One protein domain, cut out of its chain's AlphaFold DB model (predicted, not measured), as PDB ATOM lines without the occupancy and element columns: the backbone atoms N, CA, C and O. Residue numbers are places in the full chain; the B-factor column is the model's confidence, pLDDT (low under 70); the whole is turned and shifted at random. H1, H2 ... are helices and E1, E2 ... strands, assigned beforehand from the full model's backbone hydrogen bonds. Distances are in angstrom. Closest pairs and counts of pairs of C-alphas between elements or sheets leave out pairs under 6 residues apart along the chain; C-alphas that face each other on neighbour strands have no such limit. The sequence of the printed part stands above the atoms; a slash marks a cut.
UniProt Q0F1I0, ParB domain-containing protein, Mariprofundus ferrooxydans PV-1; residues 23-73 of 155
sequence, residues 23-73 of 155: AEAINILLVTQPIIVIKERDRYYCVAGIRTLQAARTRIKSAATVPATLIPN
ATOM      1  N   ALA A  23     -44.929  42.520  30.596       72.44
ATOM      2  CA  ALA A  23     -44.365  42.683  29.253       72.44
ATOM      3  C   ALA A  23     -43.043  41.909  29.099       72.44
ATOM      4  O   ALA A  23     -42.810  41.261  28.080       72.44
ATOM      5  N   GLU A  24     -42.219  41.899  30.145       72.31
ATOM      6  CA  GLU A  24     -40.973  41.138  30.219       72.31
ATOM      7  C   GLU A  24     -41.239  39.631  30.167       72.31
ATOM      8  O   GLU A  24     -40.583  38.920  29.408       72.31
ATOM      9  N   ALA A  25     -42.242  39.139  30.904       68.75
ATOM     10  CA  ALA A  25     -42.623  37.729  30.880       68.75
ATOM     11  C   ALA A  25     -43.117  37.292  29.492       68.75
ATOM     12  O   ALA A  25     -42.814  36.188  29.044       68.75
ATOM     13  N   ILE A  26     -43.829  38.170  28.781       72.94
ATOM     14  CA  ILE A  26     -44.265  37.919  27.402       72.94
ATOM     15  C   ILE A  26     -43.074  37.873  26.448       72.94
ATOM     16  O   ILE A  26     -43.015  36.978  25.611       72.94
ATOM     17  N   ASN A  27     -42.105  38.777  26.587       73.56
ATOM     18  CA  ASN A  27     -40.892  38.744  25.767       73.56
ATOM     19  C   ASN A  27     -40.084  37.461  26.008       73.56
ATOM     20  O   ASN A  27     -39.631  36.833  25.053       73.56
ATOM     21  N   ILE A  28     -39.967  37.019  27.264       67.56
ATOM     22  CA  ILE A  28     -39.329  35.741  27.607       67.56
ATOM     23  C   ILE A  28     -40.093  34.573  26.978       67.56
ATOM     24  O   ILE A  28     -39.474  33.685  26.394       67.56
ATOM     25  N   LEU A  29     -41.429  34.575  27.036       69.44
ATOM     26  CA  LEU A  29     -42.251  33.550  26.388       69.44
ATOM     27  C   LEU A  29     -42.079  33.551  24.868       69.44
ATOM     28  O   LEU A  29     -41.960  32.487  24.280       69.44
ATOM     29  N   LEU A  30     -41.998  34.717  24.227       73.19
ATOM     30  CA  LEU A  30     -41.783  34.823  22.781       73.19
ATOM     31  C   LEU A  30     -40.424  34.271  22.338       73.19
ATOM     32  O   LEU A  30     -40.322  33.726  21.241       73.19
ATOM     33  N   VAL A  31     -39.397  34.388  23.183       69.88
ATOM     34  CA  VAL A  31     -38.057  33.845  22.914       69.88
ATOM     35  C   VAL A  31     -37.985  32.346  23.210       69.88
ATOM     36  O   VAL A  31     -37.424  31.583  22.431       69.88
ATOM     37  N   THR A  32     -38.533  31.916  24.345       66.50
ATOM     38  CA  THR A  32     -38.411  30.528  24.827       66.50
ATOM     39  C   THR A  32     -39.443  29.583  24.216       66.50
ATOM     40  O   THR A  32     -39.209  28.378  24.152       66.50
ATOM     41  N   GLN A  33     -40.575  30.119  23.763       70.62
ATOM     42  CA  GLN A  33     -41.696  29.390  23.175       70.62
ATOM     43  C   GLN A  33     -42.163  30.122  21.911       70.62
ATOM     44  O   GLN A  33     -43.200  30.800  21.932       70.62
ATOM     45  N   PRO A  34     -41.388  30.027  20.816       70.31
ATOM     46  CA  PRO A  34     -41.653  30.793  19.611       70.31
ATOM     47  C   PRO A  34     -43.014  30.435  19.015       70.31
ATOM     48  O   PRO A  34     -43.438  29.279  19.005       70.31
ATOM     49  N   ILE A  35     -43.687  31.450  18.481       78.06
ATOM     50  CA  ILE A  35     -44.899  31.260  17.688       78.06
ATOM     51  C   ILE A  35     -44.464  30.688  16.348       78.06
ATOM     52  O   ILE A  35     -43.678  31.312  15.639       78.06
ATOM     53  N   ILE A  36     -44.983  29.524  15.988       76.50
ATOM     54  CA  ILE A  36     -44.678  28.882  14.715       76.50
ATOM     55  C   ILE A  36     -45.851  29.115  13.781       76.50
ATOM     56  O   ILE A  36     -47.000  28.838  14.129       76.50
ATOM     57  N   VAL A  37     -45.569  29.636  12.592       75.38
ATOM     58  CA  VAL A  37     -46.570  29.914  11.568       75.38
ATOM     59  C   VAL A  37     -46.242  29.221  10.261       75.38
ATOM     60  O   VAL A  37     -45.087  28.967   9.938       75.38
ATOM     61  N   ILE A  38     -47.283  28.990   9.478       70.44
ATOM     62  CA  ILE A  38     -47.197  28.565   8.084       70.44
ATOM     63  C   ILE A  38     -47.881  29.609   7.217       70.44
ATOM     64  O   ILE A  38     -48.805  30.297   7.670       70.44
ATOM     65  N   LYS A  39     -47.419  29.758   5.977       75.25
ATOM     66  CA  LYS A  39     -47.995  30.711   5.028       75.25
ATOM     67  C   LYS A  39     -48.846  29.963   4.013       75.25
ATOM     68  O   LYS A  39     -48.320  29.261   3.158       75.25
ATOM     69  N   GLU A  40     -50.156  30.169   4.054       69.19
ATOM     70  CA  GLU A  40     -51.068  29.684   3.017       69.19
ATOM     71  C   GLU A  40     -51.636  30.898   2.270       69.19
ATOM     72  O   GLU A  40     -52.336  31.736   2.848       69.19
ATOM     73  N   ARG A  41     -51.325  31.005   0.969       77.75
ATOM     74  CA  ARG A  41     -51.649  32.177   0.132       77.75
ATOM     75  C   ARG A  41     -51.064  33.461   0.755       77.75
ATOM     76  O   ARG A  41     -49.860  33.521   0.996       77.75
ATOM     77  N   ASP A  42     -51.905  34.447   1.069       75.06
ATOM     78  CA  ASP A  42     -51.517  35.733   1.670       75.06
ATOM     79  C   ASP A  42     -51.763  35.799   3.185       75.06
ATOM     80  O   ASP A  42     -51.872  36.882   3.763       75.06
ATOM     81  N   ARG A  43     -51.917  34.648   3.852       69.06
ATOM     82  CA  ARG A  43     -52.230  34.584   5.285       69.06
ATOM     83  C   ARG A  43     -51.261  33.686   6.043       69.06
ATOM     84  O   ARG A  43     -50.814  32.661   5.535       69.06
ATOM     85  N   TYR A  44     -50.985  34.080   7.285       73.56
ATOM     86  CA  TYR A  44     -50.185  33.313   8.234       73.56
ATOM     87  C   TYR A  44     -51.092  32.587   9.224       73.56
ATOM     88  O   TYR A  44     -52.005  33.185   9.802       73.56
ATOM     89  N   TYR A  45     -50.817  31.305   9.432       68.50
ATOM     90  CA  TYR A  45     -51.571  30.429  10.320       68.50
ATOM     91  C   TYR A  45     -50.640  29.908  11.407       68.50
ATOM     92  O   TYR A  45     -49.622  29.305  11.100       68.50
ATOM     93  N   CYS A  46     -50.973  30.170  12.671       71.56
ATOM     94  CA  CYS A  46     -50.194  29.722  13.827       71.56
ATOM     95  C   CYS A  46     -50.417  28.229  14.065       71.56
ATOM     96  O   CYS A  46     -51.528  27.867  14.429       71.56
ATOM     97  N   VAL A  47     -49.393  27.402  13.851       67.00
ATOM     98  CA  VAL A  47     -49.425  25.934  13.996       67.00
ATOM     99  C   VAL A  47     -48.889  25.448  15.343       67.00
ATOM    100  O   VAL A  47     -49.211  24.336  15.747       67.00
ATOM    101  N   ALA A  48     -48.111  26.278  16.044       72.31
ATOM    102  CA  ALA A  48     -47.677  26.031  17.416       72.31
ATOM    103  C   ALA A  48     -47.398  27.352  18.150       72.31
ATOM    104  O   ALA A  48     -47.130  28.385  17.531       72.31
ATOM    105  N   GLY A  49     -47.445  27.325  19.482       71.31
ATOM    106  CA  GLY A  49     -47.263  28.518  20.309       71.31
ATOM    107  C   GLY A  49     -48.520  29.393  20.365       71.31
ATOM    108  O   GLY A  49     -48.430  30.607  20.563       71.31
ATOM    109  N   ILE A  50     -49.714  28.805  20.213       71.81
ATOM    110  CA  ILE A  50     -51.003  29.514  20.275       71.81
ATOM    111  C   ILE A  50     -51.157  30.245  21.614       71.81
ATOM    112  O   ILE A  50     -51.699  31.351  21.650       71.81
ATOM    113  N   ARG A  51     -50.657  29.677  22.717       66.88
ATOM    114  CA  ARG A  51     -50.694  30.321  24.043       66.88
ATOM    115  C   ARG A  51     -49.764  31.523  24.130       66.88
ATOM    116  O   ARG A  51     -50.188  32.563  24.627       66.88
ATOM    117  N   THR A  52     -48.554  31.420  23.585       72.69
ATOM    118  CA  THR A  52     -47.633  32.557  23.454       72.69
ATOM    119  C   THR A  52     -48.267  33.662  22.616       72.69
ATOM    120  O   THR A  52     -48.265  34.822  23.019       72.69
ATOM    121  N   LEU A  53     -48.911  33.308  21.499       75.38
ATOM    122  CA  LEU A  53     -49.656  34.254  20.671       75.38
ATOM    123  C   LEU A  53     -50.813  34.910  21.442       75.38
ATOM    124  O   LEU A  53     -51.064  36.100  21.278       75.38
ATOM    125  N   GLN A  54     -51.530  34.169  22.286       71.19
ATOM    126  CA  GLN A  54     -52.600  34.727  23.120       71.19
ATOM    127  C   GLN A  54     -52.061  35.673  24.197       71.19
ATOM    128  O   GLN A  54     -52.589  36.773  24.331       71.19
ATOM    129  N   ALA A  55     -50.996  35.282  24.901       70.94
ATOM    130  CA  ALA A  55     -50.304  36.116  25.884       70.94
ATOM    131  C   ALA A  55     -49.799  37.419  25.255       70.94
ATOM    132  O   ALA A  55     -49.985  38.505  25.789       70.94
ATOM    133  N   ALA A  56     -49.212  37.306  24.065       72.50
ATOM    134  CA  ALA A  56     -48.772  38.440  23.277       72.50
ATOM    135  C   ALA A  56     -49.958  39.363  22.947       72.50
ATOM    136  O   ALA A  56     -49.891  40.564  23.181       72.50
ATOM    137  N   ARG A  57     -51.093  38.816  22.495       71.38
ATOM    138  CA  ARG A  57     -52.283  39.604  22.117       71.38
ATOM    139  C   ARG A  57     -52.978  40.324  23.273       71.38
ATOM    140  O   ARG A  57     -53.664  41.304  23.002       71.38
ATOM    141  N   THR A  58     -52.854  39.870  24.522       66.38
ATOM    142  CA  THR A  58     -53.481  40.565  25.664       66.38
ATOM    143  C   THR A  58     -52.743  41.843  26.056       66.38
ATOM    144  O   THR A  58     -53.352  42.724  26.659       66.38
ATOM    145  N   ARG A  59     -51.457  41.982  25.703       65.00
ATOM    146  CA  ARG A  59     -50.627  43.140  26.085       65.00
ATOM    147  C   ARG A  59     -50.060  43.940  24.922       65.00
ATOM    148  O   ARG A  59     -49.809  45.135  25.074       65.00
ATOM    149  N   ILE A  60     -49.858  43.319  23.766       65.25
ATOM    150  CA  ILE A  60     -49.373  44.002  22.570       65.25
ATOM    151  C   ILE A  60     -50.549  44.769  21.958       65.25
ATOM    152  O   ILE A  60     -51.602  44.198  21.674       65.25
ATOM    153  N   LYS A  61     -50.384  46.091  21.787       61.81
ATOM    154  CA  LYS A  61     -51.400  46.964  21.173       61.81
ATOM    155  C   LYS A  61     -51.856  46.372  19.836       61.81
ATOM    156  O   LYS A  61     -51.042  45.829  19.100       61.81
ATOM    157  N   SER A  62     -53.130  46.568  19.486       53.97
ATOM    158  CA  SER A  62     -53.806  45.973  18.312       53.97
ATOM    159  C   SER A  62     -53.087  46.136  16.951       53.97
ATOM    160  O   SER A  62     -53.434  45.446  15.998       53.97
ATOM    161  N   ALA A  63     -52.098  47.032  16.848       52.16
ATOM    162  CA  ALA A  63     -51.316  47.313  15.638       52.16
ATOM    163  C   ALA A  63     -49.838  46.866  15.700       52.16
ATOM    164  O   ALA A  63     -49.100  47.093  14.747       52.16
ATOM    165  N   ALA A  64     -49.378  46.275  16.804       67.31
ATOM    166  CA  ALA A  64     -47.985  45.869  16.953       67.31
ATOM    167  C   ALA A  64     -47.754  44.423  16.480       67.31
ATOM    168  O   ALA A  64     -48.605  43.542  16.619       67.31
ATOM    169  N   THR A  65     -46.589  44.202  15.874       76.50
ATOM    170  CA  THR A  65     -46.176  42.920  15.300       76.50
ATOM    171  C   THR A  65     -45.614  41.995  16.369       76.50
ATOM    172  O   THR A  65     -44.908  42.442  17.272       76.50
ATOM    173  N   VAL A  66     -45.875  40.697  16.229       76.75
ATOM    174  CA  VAL A  66     -45.327  39.657  17.106       76.75
ATOM    175  C   VAL A  66     -44.348  38.807  16.296       76.75
ATOM    176  O   VAL A  66     -44.704  38.414  15.183       76.75
ATOM    177  N   PRO A  67     -43.134  38.528  16.803       80.62
ATOM    178  CA  PRO A  67     -42.197  37.653  16.110       80.62
ATOM    179  C   PRO A  67     -42.762  36.231  16.012       80.62
ATOM    180  O   PRO A  67     -43.351  35.716  16.963       80.62
ATOM    181  N   ALA A  68     -42.573  35.606  14.851       79.12
ATOM    182  CA  ALA A  68     -42.969  34.230  14.591       79.12
ATOM    183  C   ALA A  68     -41.966  33.544  13.657       79.12
ATOM    184  O   ALA A  68     -41.400  34.177  12.764       79.12
ATOM    185  N   THR A  69     -41.783  32.243  13.849       81.94
ATOM    186  CA  THR A  69     -40.978  31.375  12.992       81.94
ATOM    187  C   THR A  69     -41.855  30.844  11.868       81.94
ATOM    188  O   THR A  69     -42.835  30.145  12.123       81.94
ATOM    189  N   LEU A  70     -41.513  31.172  10.623       78.62
ATOM    190  CA  LEU A  70     -42.181  30.624   9.446       78.62
ATOM    191  C   LEU A  70     -41.594  29.251   9.112       78.62
ATOM    192  O   LEU A  70     -40.395  29.156   8.856       78.62
ATOM    193  N   ILE A  71     -42.438  28.223   9.054       74.75
ATOM    194  CA  ILE A  71     -42.079  26.943   8.442       74.75
ATOM    195  C   ILE A  71     -42.504  26.981   6.964       74.75
ATOM    196  O   ILE A  71     -43.679  27.239   6.677       74.75
ATOM    197  N   PRO A  72     -41.569  26.769   6.022       74.00
ATOM    198  CA  PRO A  72     -41.876  26.642   4.599       74.00
ATOM    199  C   PRO A  72     -42.805  25.452   4.312       74.00
ATOM    200  O   PRO A  72     -42.639  24.382   4.890       74.00
ATOM    201  N   ASN A  73     -43.782  25.616   3.412       65.19
ATOM    202  CA  ASN A  73     -44.784  24.572   3.128       65.19
ATOM    203  C   ASN A  73     -44.177  23.276   2.565       65.19
ATOM    204  O   ASN A  73     -44.745  22.209   2.747       65.19
TER     205      ASN A  73
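Overview. This is residues 23 to 73 of the 155 residues of the protein "ParB domain-containing protein" of Mariprofundus ferrooxydans PV-1 (UniProt Q0F1I0). Two helices side by side, H1 and H2, form one end, and a small twisted three-stranded sheet the other. The 51 printed residues run H1, E1, E2, H2, E3; the mixed sheet has the order E2 E1 E3. The class is mixed, helices and strands; the whole is compact, radius of gyration of the C-alphas 10.9 A, spanning 32 by 23 by 13 A.

Arrangement. H1, residues 23 to 32, touches H2, residues 50 to 59, at a shallow tilt of 22 degrees, opposite ways; their closest C-alphas, Ile 26 and Ala 56, are 6.1 A apart. H1 is not on the sheet; H2 only grazes it with residues 50 to 56. E1, residues 35 to 40, and E2, residues 43 to 48, form an antiparallel hairpin, N 38 to O 45 2.9 A. E3, residues 68 to 71, is parallel to E1, N 69 to O 35 2.8 A. Every O i to N i+4 pair is within hydrogen-bond range in H1, 5 of 6 in H2.

Along the chain. H1 begins at C-alpha 23 (-44.365, 42.683, 29.253) and measures 14.2 A, E1 16.0 A, E2 15.5 A, H2 14.8 A; E3, 9.6 A, ends at C-alpha 71 (-42.079, 26.943, 8.442).

Size, cuts and confidence. The farthest C-alphas, Glu 24 and Arg 41, are 33.2 A apart. The printed part has no cut and no long link. Its mean pLDDT is 71.2; residues 58 to 64 are among those under 70.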